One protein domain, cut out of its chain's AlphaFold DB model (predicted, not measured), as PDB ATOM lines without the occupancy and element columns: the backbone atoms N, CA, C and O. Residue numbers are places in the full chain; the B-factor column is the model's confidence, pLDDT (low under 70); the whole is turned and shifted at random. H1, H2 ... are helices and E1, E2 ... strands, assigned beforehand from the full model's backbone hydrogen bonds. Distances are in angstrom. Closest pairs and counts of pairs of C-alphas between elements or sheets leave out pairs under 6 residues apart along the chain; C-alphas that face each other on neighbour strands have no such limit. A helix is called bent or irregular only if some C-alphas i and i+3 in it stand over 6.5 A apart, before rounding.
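Overview. This is residues 4 to 74 of the 305 residues of an uncharacterized protein of Lentibacillus salicampi (UniProt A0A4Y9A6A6). A two-stranded hairpin, E1 and E2, runs through the middle of a loose model; H1 and H2 lie side by side near the end where E1 begins and E2 ends, and H3 is set off beyond the hairpin's turn at residues 22 to 26. Residues 50 to 56 stick out on the way from H2 to H3. The printed part has 71 residues, with three named helices and two named strands in the order H1, E1, E2, H2, H3; the sheet is antiparallel and the class is mostly helix. The whole is loose, with a radius of gyration of the C-alphas of 14.9 A and spans of 39 by 27 by 19 A.

Along the chain. E1 is residues 17 to 21 and E2 residues 27 to 31. H1, residues 4 to 14, measures 15.0 A and begins with C-alpha 4 at (-16.654, -37.901, -34.760). H2, residues 36 to 51, measures 22.7 A. H3, residues 59 to 72, measures 19.9 A and ends with C-alpha 72 at (-35.664, -57.788, -51.289); it is irregular, with C-alphas 65 and 68 7.5 A apart.

Arrangement. E1 and E2 form an antiparallel hairpin, their directions at 153 degrees; N 19 and O 29 are 3.0 A apart and N 29 and O 19 2.8 A, both within hydrogen-bond range. The closest C-alphas of H1 and E1, those of Ile 11 and Ile 17, are 6.5 A apart. H1 and H2 only just touch, with 3 pairs of C-alphas within 8 A, the closest those of Thr 6 and Leu 46 at 7.1 A; H2 does so with residues 42 to 46 alone. They run opposite ways at a shallow tilt of 18 degrees. H3 is apart from H1, H2, E1 and E2. Every O i to N i+4 pair is within hydrogen-bond range in H1 and H2, and 8 of 10 in H3.

Size, cuts and confidence. The C-alphas farthest apart, those of Glu 37 and Ser 68, are 40.9 A apart. The printed part has no cut and no long link. Residues 53 to 55 and residue 74 have pLDDT under 70.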
ATOM      1  N   LYS A   4     -15.412 -38.506 -35.252       89.19
ATOM      2  CA  LYS A   4     -16.654 -37.901 -34.760       89.19
ATOM      3  C   LYS A   4     -16.652 -36.369 -34.851       89.19
ATOM      4  O   LYS A   4     -17.676 -35.799 -35.204       89.19
ATOM      5  N   ASN A   5     -15.534 -35.712 -34.545       89.94
ATOM      6  CA  ASN A   5     -15.434 -34.251 -34.583       89.94
ATOM      7  C   ASN A   5     -15.503 -33.735 -36.021       89.94
ATOM      8  O   ASN A   5     -16.278 -32.825 -36.275       89.94
ATOM      9  N   THR A   6     -14.785 -34.364 -36.958       91.38
ATOM     10  CA  THR A   6     -14.860 -34.000 -38.383       91.38
ATOM     11  C   THR A   6     -16.291 -34.155 -38.910       91.38
ATOM     12  O   THR A   6     -16.802 -33.267 -39.577       91.38
ATOM     13  N   ILE A   7     -16.999 -35.235 -38.548       93.62
ATOM     14  CA  ILE A   7     -18.420 -35.394 -38.914       93.62
ATOM     15  C   ILE A   7     -19.285 -34.277 -38.312       93.62
ATOM     16  O   ILE A   7     -20.173 -33.764 -38.987       93.62
ATOM     17  N   MET A   8     -19.048 -33.895 -37.054       93.00
ATOM     18  CA  MET A   8     -19.796 -32.808 -36.417       93.00
ATOM     19  C   MET A   8     -19.571 -31.463 -37.110       93.00
ATOM     20  O   MET A   8     -20.543 -30.751 -37.321       93.00
ATOM     21  N   GLU A   9     -18.337 -31.145 -37.493       92.12
ATOM     22  CA  GLU A   9     -18.009 -29.917 -38.231       92.12
ATOM     23  C   GLU A   9     -18.656 -29.898 -39.615       92.12
ATOM     24  O   GLU A   9     -19.230 -28.893 -40.019       92.12
ATOM     25  N   LEU A  10     -18.671 -31.032 -40.322       93.06
ATOM     26  CA  LEU A  10     -19.387 -31.141 -41.596       93.06
ATOM     27  C   LEU A  10     -20.878 -30.832 -41.450       93.06
ATOM     28  O   LEU A  10     -21.461 -30.151 -42.296       93.06
ATOM     29  N   ILE A  11     -21.500 -31.320 -40.376       94.62
ATOM     30  CA  ILE A  11     -22.890 -30.989 -40.070       94.62
ATOM     31  C   ILE A  11     -22.996 -29.480 -39.805       94.62
ATOM     32  O   ILE A  11     -23.728 -28.797 -40.513       94.62
ATOM     33  N   THR A  12     -22.274 -28.942 -38.821       91.56
ATOM     34  CA  THR A  12     -22.502 -27.568 -38.343       91.56
ATOM     35  C   THR A  12     -22.082 -26.490 -39.332       91.56
ATOM     36  O   THR A  12     -22.761 -25.469 -39.426       91.56
ATOM     37  N   ASP A  13     -21.003 -26.719 -40.077       90.56
ATOM     38  CA  ASP A  13     -20.339 -25.674 -40.855       90.56
ATOM     39  C   ASP A  13     -20.644 -25.801 -42.357       90.56
ATOM     40  O   ASP A  13     -20.583 -24.809 -43.082       90.56
ATOM     41  N   TYR A  14     -21.027 -26.999 -42.824       87.62
ATOM     42  CA  TYR A  14     -21.238 -27.297 -44.250       87.62
ATOM     43  C   TYR A  14     -22.629 -27.859 -44.579       87.62
ATOM     44  O   TYR A  14     -22.901 -28.229 -45.722       87.62
ATOM     45  N   THR A  15     -23.555 -27.901 -43.618       90.12
ATOM     46  CA  THR A  15     -24.936 -28.397 -43.801       90.12
ATOM     47  C   THR A  15     -25.029 -29.845 -44.290       90.12
ATOM     48  O   THR A  15     -25.929 -30.218 -45.056       90.12
ATOM     49  N   PHE A  16     -24.067 -30.674 -43.882       94.38
ATOM     50  CA  PHE A  16     -24.065 -32.078 -44.263       94.38
ATOM     51  C   PHE A  16     -25.178 -32.849 -43.570       94.38
ATOM     52  O   PHE A  16     -25.555 -32.586 -42.424       94.38
ATOM     53  N   ILE A  17     -25.650 -33.858 -44.290       95.38
ATOM     54  CA  ILE A  17     -26.537 -34.889 -43.782       95.38
ATOM     55  C   ILE A  17     -25.732 -36.145 -43.549       95.38
ATOM     56  O   ILE A  17     -24.882 -36.513 -44.368       95.38
ATOM     57  N   VAL A  18     -26.047 -36.823 -42.453       95.81
ATOM     58  CA  VAL A  18     -25.398 -38.075 -42.085       95.81
ATOM     59  C   VAL A  18     -26.404 -39.213 -42.139       95.81
ATOM     60  O   VAL A  18     -27.486 -39.117 -41.567       95.81
ATOM     61  N   ASP A  19     -26.038 -40.307 -42.801       93.88
ATOM     62  CA  ASP A  19     -26.833 -41.535 -42.869       93.88
ATOM     63  C   ASP A  19     -25.930 -42.764 -42.660       93.88
ATOM     64  O   ASP A  19     -24.737 -42.731 -42.958       93.88
ATOM     65  N   LYS A  20     -26.485 -43.877 -42.159       92.88
ATOM     66  CA  LYS A  20     -25.783 -45.175 -42.134       92.88
ATOM     67  C   LYS A  20     -26.146 -45.996 -43.367       92.88
ATOM     68  O   LYS A  20     -27.328 -46.127 -43.677       92.88
ATOM     69  N   GLY A  21     -25.142 -46.604 -43.987       90.81
ATOM     70  CA  GLY A  21     -25.300 -47.551 -45.087       90.81
ATOM     71  C   GLY A  21     -24.645 -48.898 -44.786       90.81
ATOM     72  O   GLY A  21     -23.923 -49.064 -43.793       90.81
ATOM     73  N   TRP A  22     -24.953 -49.889 -45.615       91.25
ATOM     74  CA  TRP A  22     -24.445 -51.258 -45.458       91.25
ATOM     75  C   TRP A  22     -23.923 -51.844 -46.770       91.25
ATOM     76  O   TRP A  22     -23.156 -52.800 -46.745       91.25
ATOM     77  N   GLU A  23     -24.321 -51.288 -47.905       90.31
ATOM     78  CA  GLU A  23     -23.829 -51.627 -49.228       90.31
ATOM     79  C   GLU A  23     -22.302 -51.487 -49.253       90.31
ATOM     80  O   GLU A  23     -21.743 -50.523 -48.740       90.31
ATOM     81  N   ASN A  24     -21.604 -52.484 -49.793       90.75
ATOM     82  CA  ASN A  24     -20.144 -52.527 -49.837       90.75
ATOM     83  C   ASN A  24     -19.466 -52.506 -48.444       90.75
ATOM     84  O   ASN A  24     -18.273 -52.220 -48.333       90.75
ATOM     85  N   GLY A  25     -20.194 -52.885 -47.386       90.62
ATOM     86  CA  GLY A  25     -19.738 -52.904 -45.994       90.62
ATOM     87  C   GLY A  25     -20.422 -51.830 -45.141       90.62
ATOM     88  O   GLY A  25     -21.066 -50.925 -45.657       90.62
ATOM     89  N   TYR A  26     -20.301 -51.917 -43.813       90.00
ATOM     90  CA  TYR A  26     -20.853 -50.882 -42.928       90.00
ATOM     91  C   TYR A  26     -20.148 -49.547 -43.156       90.00
ATOM     92  O   TYR A  26     -18.926 -49.471 -43.025       90.00
ATOM     93  N   HIS A  27     -20.915 -48.497 -43.431       91.19
ATOM     94  CA  HIS A  27     -20.360 -47.178 -43.702       91.19
ATOM     95  C   HIS A  27     -21.294 -46.052 -43.252       91.19
ATOM     96  O   HIS A  27     -22.449 -46.262 -42.865       91.19
ATOM     97  N   ILE A  28     -20.753 -44.837 -43.276       93.69
ATOM     98  CA  ILE A  28     -21.476 -43.594 -43.032       93.69
ATOM     99  C   ILE A  28     -21.469 -42.815 -44.343       93.69
ATOM    100  O   ILE A  28     -20.409 -42.618 -44.932       93.69
ATOM    101  N   HIS A  29     -22.638 -42.369 -44.787       94.06
ATOM    102  CA  HIS A  29     -22.754 -41.395 -45.860       94.06
ATOM    103  C   HIS A  29     -22.738 -39.988 -45.276       94.06
ATOM    104  O   HIS A  29     -23.472 -39.700 -44.331       94.06
ATOM    105  N   LEU A  30     -21.936 -39.125 -45.888       94.69
ATOM    106  CA  LEU A  30     -21.837 -37.702 -45.597       94.69
ATOM    107  C   LEU A  30     -22.240 -36.972 -46.879       94.69
ATOM    108  O   LEU A  30     -21.549 -37.091 -47.887       94.69
ATOM    109  N   ARG A  31     -23.389 -36.292 -46.868       92.62
ATOM    110  CA  ARG A  31     -23.997 -35.707 -48.074       92.62
ATOM    111  C   ARG A  31     -24.180 -34.210 -47.903       92.62
ATOM    112  O   ARG A  31     -24.932 -33.780 -47.031       92.62
ATOM    113  N   GLY A  32     -23.551 -33.420 -48.759       90.50
ATOM    114  CA  GLY A  32     -23.683 -31.972 -48.732       90.50
ATOM    115  C   GLY A  32     -22.818 -31.297 -49.791       90.50
ATOM    116  O   GLY A  32     -21.986 -31.955 -50.420       90.50
ATOM    117  N   PRO A  33     -23.038 -29.996 -50.026       88.12
ATOM    118  CA  PRO A  33     -22.240 -29.219 -50.955       88.12
ATOM    119  C   PRO A  33     -20.850 -28.954 -50.369       88.12
ATOM    120  O   PRO A  33     -20.726 -28.519 -49.226       88.12
ATOM    121  N   LEU A  34     -19.814 -29.167 -51.178       88.94
ATOM    122  CA  LEU A  34     -18.440 -28.755 -50.896       88.94
ATOM    123  C   LEU A  34     -17.806 -28.209 -52.166       88.94
ATOM    124  O   LEU A  34     -18.035 -28.734 -53.254       88.94
ATOM    125  N   ASP A  35     -16.994 -27.171 -52.009       90.00
ATOM    126  CA  ASP A  35     -16.054 -26.762 -53.043       90.00
ATOM    127  C   ASP A  35     -14.850 -27.723 -53.104       90.00
ATOM    128  O   ASP A  35     -14.569 -28.464 -52.155       90.00
ATOM    129  N   ASP A  36     -14.127 -27.697 -54.225       88.19
ATOM    130  CA  ASP A  36     -13.000 -28.601 -54.480       88.19
ATOM    131  C   ASP A  36     -11.866 -28.458 -53.448       88.19
ATOM    132  O   ASP A  36     -11.207 -29.446 -53.114       88.19
ATOM    133  N   GLU A  37     -11.624 -27.252 -52.922       89.88
ATOM    134  CA  GLU A  37     -10.545 -27.006 -51.960       89.88
ATOM    135  C   GLU A  37     -10.886 -27.598 -50.586       89.88
ATOM    136  O   GLU A  37     -10.076 -28.311 -49.983       89.88
ATOM    137  N   SER A  38     -12.096 -27.328 -50.101       90.69
ATOM    138  CA  SER A  38     -12.634 -27.854 -48.848       90.69
ATOM    139  C   SER A  38     -12.748 -29.378 -48.905       90.69
ATOM    140  O   SER A  38     -12.343 -30.061 -47.961       90.69
ATOM    141  N   LEU A  39     -13.201 -29.929 -50.038       91.06
ATOM    142  CA  LEU A  39     -13.331 -31.368 -50.253       91.06
ATOM    143  C   LEU A  39     -12.008 -32.110 -50.013       91.06
ATOM    144  O   LEU A  39     -11.986 -33.085 -49.263       91.06
ATOM    145  N   GLN A  40     -10.899 -31.644 -50.593       90.94
ATOM    146  CA  GLN A  40      -9.600 -32.310 -50.430       90.94
ATOM    147  C   GLN A  40      -9.130 -32.328 -48.971       90.94
ATOM    148  O   GLN A  40      -8.635 -33.349 -48.491       90.94
ATOM    149  N   LYS A  41      -9.317 -31.221 -48.240       90.38
ATOM    150  CA  LYS A  41      -8.958 -31.137 -46.815       90.38
ATOM    151  C   LYS A  41      -9.775 -32.129 -45.983       90.38
ATOM    152  O   LYS A  41      -9.207 -32.883 -45.196       90.38
ATOM    153  N   ILE A  42     -11.085 -32.177 -46.219       91.44
ATOM    154  CA  ILE A  42     -12.016 -33.061 -45.508       91.44
ATOM    155  C   ILE A  42     -11.707 -34.538 -45.780       91.44
ATOM    156  O   ILE A  42     -11.699 -35.336 -44.843       91.44
ATOM    157  N   ILE A  43     -11.405 -34.914 -47.030       92.06
ATOM    158  CA  ILE A  43     -11.031 -36.296 -47.376       92.06
ATOM    159  C   ILE A  43      -9.826 -36.747 -46.546       92.06
ATOM    160  O   ILE A  43      -9.886 -37.803 -45.921       92.06
ATOM    161  N   ILE A  44      -8.769 -35.929 -46.480       90.06
ATOM    162  CA  ILE A  44      -7.547 -36.251 -45.727       90.06
ATOM    163  C   ILE A  44      -7.860 -36.489 -44.240       90.06
ATOM    164  O   ILE A  44      -7.329 -37.417 -43.622       90.06
ATOM    165  N   GLU A  45      -8.728 -35.669 -43.647       90.56
ATOM    166  CA  GLU A  45      -9.132 -35.829 -42.248       90.56
ATOM    167  C   GLU A  45      -9.956 -37.099 -42.010       90.56
ATOM    168  O   GLU A  45      -9.703 -37.830 -41.044       90.56
ATOM    169  N   LEU A  46     -10.910 -37.386 -42.899       92.44
ATOM    170  CA  LEU A  46     -11.746 -38.580 -42.825       92.44
ATOM    171  C   LEU A  46     -10.918 -39.858 -43.007       92.44
ATOM    172  O   LEU A  46     -11.078 -40.796 -42.228       92.44
ATOM    173  N   GLU A  47      -9.999 -39.897 -43.976       90.81
ATOM    174  CA  GLU A  47      -9.119 -41.049 -44.220       90.81
ATOM    175  C   GLU A  47      -8.259 -41.376 -42.997       90.81
ATOM    176  O   GLU A  47      -8.121 -42.544 -42.608       90.81
ATOM    177  N   LYS A  48      -7.736 -40.338 -42.335       87.62
ATOM    178  CA  LYS A  48      -7.003 -40.484 -41.077       87.62
ATOM    179  C   LYS A  48      -7.897 -41.062 -39.978       87.62
ATOM    180  O   LYS A  48      -7.532 -42.054 -39.352       87.62
ATOM    181  N   GLY A  49      -9.081 -40.483 -39.771       86.31
ATOM    182  CA  GLY A  49     -10.011 -40.927 -38.730       86.31
ATOM    183  C   GLY A  49     -10.525 -42.358 -38.930       86.31
ATOM    184  O   GLY A  49     -10.687 -43.104 -37.961       86.31
ATOM    185  N   VAL A  50     -10.755 -42.764 -40.180       86.12
ATOM    186  CA  VAL A  50     -11.204 -44.116 -40.531       86.12
ATOM    187  C   VAL A  50     -10.093 -45.148 -40.310       86.12
ATOM    188  O   VAL A  50     -10.368 -46.213 -39.755       86.12
ATOM    189  N   SER A  51      -8.849 -44.828 -40.678       77.19
ATOM    190  CA  SER A  51      -7.689 -45.715 -40.482       77.19
ATOM    191  C   SER A  51      -7.450 -46.050 -39.005       77.19
ATOM    192  O   SER A  51      -7.149 -47.195 -38.669       77.19
ATOM    193  N   ASP A  52      -7.672 -45.080 -38.117       75.62
ATOM    194  CA  ASP A  52      -7.532 -45.238 -36.664       75.62
ATOM    195  C   ASP A  52      -8.680 -46.053 -36.027       75.62
ATOM    196  O   ASP A  52      -8.562 -46.531 -34.898       75.62
ATOM    197  N   SER A  53      -9.801 -46.225 -36.739       69.81
ATOM    198  CA  SER A  53     -11.051 -46.810 -36.224       69.81
ATOM    199  C   SER A  53     -11.299 -48.254 -36.683       69.81
ATOM    200  O   SER A  53     -12.402 -48.779 -36.511       69.81
ATOM    201  N   ILE A  54     -10.311 -48.913 -37.298       67.38
ATOM    202  CA  ILE A  54     -10.493 -50.246 -37.884       67.38
ATOM    203  C   ILE A  54     -10.705 -51.298 -36.787       67.38
ATOM    204  O   ILE A  54      -9.804 -51.642 -36.023       67.38
ATOM    205  N   ILE A  55     -11.911 -51.864 -36.762       68.50
ATOM    206  CA  ILE A  55     -12.290 -53.014 -35.936       68.50
ATOM    207  C   ILE A  55     -12.185 -54.297 -36.778       68.50
ATOM    208  O   ILE A  55     -12.243 -54.271 -38.010       68.50
ATOM    209  N   LYS A  56     -12.068 -55.451 -36.110       78.62
ATOM    210  CA  LYS A  56     -12.252 -56.774 -36.724       78.62
ATOM    211  C   LYS A  56     -13.610 -56.835 -37.448       78.62
ATOM    212  O   LYS A  56     -14.653 -56.786 -36.807       78.62
ATOM    213  N   PHE A  57     -13.584 -56.968 -38.775       83.25
ATOM    214  CA  PHE A  57     -14.769 -57.117 -39.625       83.25
ATOM    215  C   PHE A  57     -14.853 -58.543 -40.177       83.25
ATOM    216  O   PHE A  57     -13.949 -58.979 -40.894       83.25
ATOM    217  N   ASP A  58     -15.938 -59.249 -39.857       88.94
ATOM    218  CA  ASP A  58     -16.247 -60.570 -40.406       88.94
ATOM    219  C   ASP A  58     -17.139 -60.425 -41.647       88.94
ATOM    220  O   ASP A  58     -18.336 -60.142 -41.552       88.94
ATOM    221  N   GLU A  59     -16.545 -60.613 -42.829       90.88
ATOM    222  CA  GLU A  59     -17.276 -60.509 -44.097       90.88
ATOM    223  C   GLU A  59     -18.352 -61.589 -44.231       90.88
ATOM    224  O   GLU A  59     -19.417 -61.337 -44.791       90.88
ATOM    225  N   THR A  60     -18.095 -62.787 -43.699       91.88
ATOM    226  CA  THR A  60     -19.012 -63.926 -43.808       91.88
ATOM    227  C   THR A  60     -20.259 -63.669 -42.975       91.88
ATOM    228  O   THR A  60     -21.381 -63.872 -43.444       91.88
ATOM    229  N   GLU A  61     -20.076 -63.183 -41.745       92.62
ATOM    230  CA  GLU A  61     -21.188 -62.790 -40.883       92.62
ATOM    231  C   GLU A  61     -21.997 -61.646 -41.503       92.62
ATOM    232  O   GLU A  61     -23.229 -61.717 -41.545       92.62
ATOM    233  N   PHE A  62     -21.315 -60.620 -42.022       91.50
ATOM    234  CA  PHE A  62     -21.947 -59.481 -42.682       91.50
ATOM    235  C   PHE A  62     -22.805 -59.913 -43.882       91.50
ATOM    236  O   PHE A  62     -23.999 -59.605 -43.918       91.50
ATOM    237  N   ILE A  63     -22.247 -60.695 -44.813       91.19
ATOM    238  CA  ILE A  63     -22.980 -61.200 -45.986       91.19
ATOM    239  C   ILE A  63     -24.191 -62.014 -45.533       91.19
ATOM    240  O   ILE A  63     -25.305 -61.782 -46.001       91.19
ATOM    241  N   ARG A  64     -24.013 -62.931 -44.572       92.31
ATOM    242  CA  ARG A  64     -25.115 -63.746 -44.039       92.31
ATOM    243  C   ARG A  64     -26.235 -62.880 -43.461       92.31
ATOM    244  O   ARG A  64     -27.404 -63.201 -43.658       92.31
ATOM    245  N   ARG A  65     -25.893 -61.801 -42.751       90.69
ATOM    246  CA  ARG A  65     -26.856 -60.892 -42.117       90.69
ATOM    247  C   ARG A  65     -27.657 -60.075 -43.132       90.69
ATOM    248  O   ARG A  65     -28.842 -59.852 -42.905       90.69
ATOM    249  N   TYR A  66     -27.028 -59.640 -44.221       90.25
ATOM    250  CA  TYR A  66     -27.639 -58.732 -45.200       90.25
ATOM    251  C   TYR A  66     -28.133 -59.413 -46.479       90.25
ATOM    252  O   TYR A  66     -28.762 -58.761 -47.311       90.25
ATOM    253  N   LYS A  67     -27.923 -60.725 -46.626       89.06
ATOM    254  CA  LYS A  67     -28.358 -61.492 -47.799       89.06
ATOM    255  C   LYS A  67     -29.845 -61.311 -48.114       89.06
ATOM    256  O   LYS A  67     -30.184 -60.938 -49.230       89.06
ATOM    257  N   SER A  68     -30.720 -61.499 -47.126       85.50
ATOM    258  CA  SER A  68     -32.169 -61.356 -47.327       85.50
ATOM    259  C   SER A  68     -32.582 -59.924 -47.674       85.50
ATOM    260  O   SER A  68     -33.504 -59.720 -48.454       85.50
ATOM    261  N   ILE A  69     -31.886 -58.920 -47.132       85.12
ATOM    262  CA  ILE A  69     -32.138 -57.507 -47.446       85.12
ATOM    263  C   ILE A  69     -31.759 -57.221 -48.904       85.12
ATOM    264  O   ILE A  69     -32.542 -56.607 -49.625       85.12
ATOM    265  N   SER A  70     -30.600 -57.715 -49.354       84.62
ATOM    266  CA  SER A  70     -30.161 -57.593 -50.749       84.62
ATOM    267  C   SER A  70     -31.139 -58.233 -51.734       84.62
ATOM    268  O   SER A  70     -31.342 -57.691 -52.816       84.62
ATOM    269  N   GLU A  71     -31.718 -59.383 -51.384       84.00
ATOM    270  CA  GLU A  71     -32.695 -60.086 -52.224       84.00
ATOM    271  C   GLU A  71     -34.002 -59.287 -52.361       84.00
ATOM    272  O   GLU A  71     -34.581 -59.240 -53.443       84.00
ATOM    273  N   ILE A  72     -34.439 -58.607 -51.294       78.81
ATOM    274  CA  ILE A  72     -35.664 -57.788 -51.289       78.81
ATOM    275  C   ILE A  72     -35.498 -56.484 -52.078       78.81
ATOM    276  O   ILE A  72     -36.456 -56.011 -52.685       78.81
ATOM    277  N   LEU A  73     -34.317 -55.865 -52.034       74.12
ATOM    278  CA  LEU A  73     -34.083 -54.561 -52.663       74.12
ATOM    279  C   LEU A  73     -33.833 -54.636 -54.176       74.12
ATOM    280  O   LEU A  73     -33.709 -53.589 -54.805       74.12
ATOM    281  N   GLU A  74     -33.790 -55.841 -54.758       67.50
ATOM    282  CA  GLU A  74     -33.551 -56.065 -56.193       67.50
ATOM    283  C   GLU A  74     -32.335 -55.276 -56.716       67.50
ATOM    284  O   GLU A  74     -32.363 -54.668 -57.790       67.50
TER     285      GLU A  74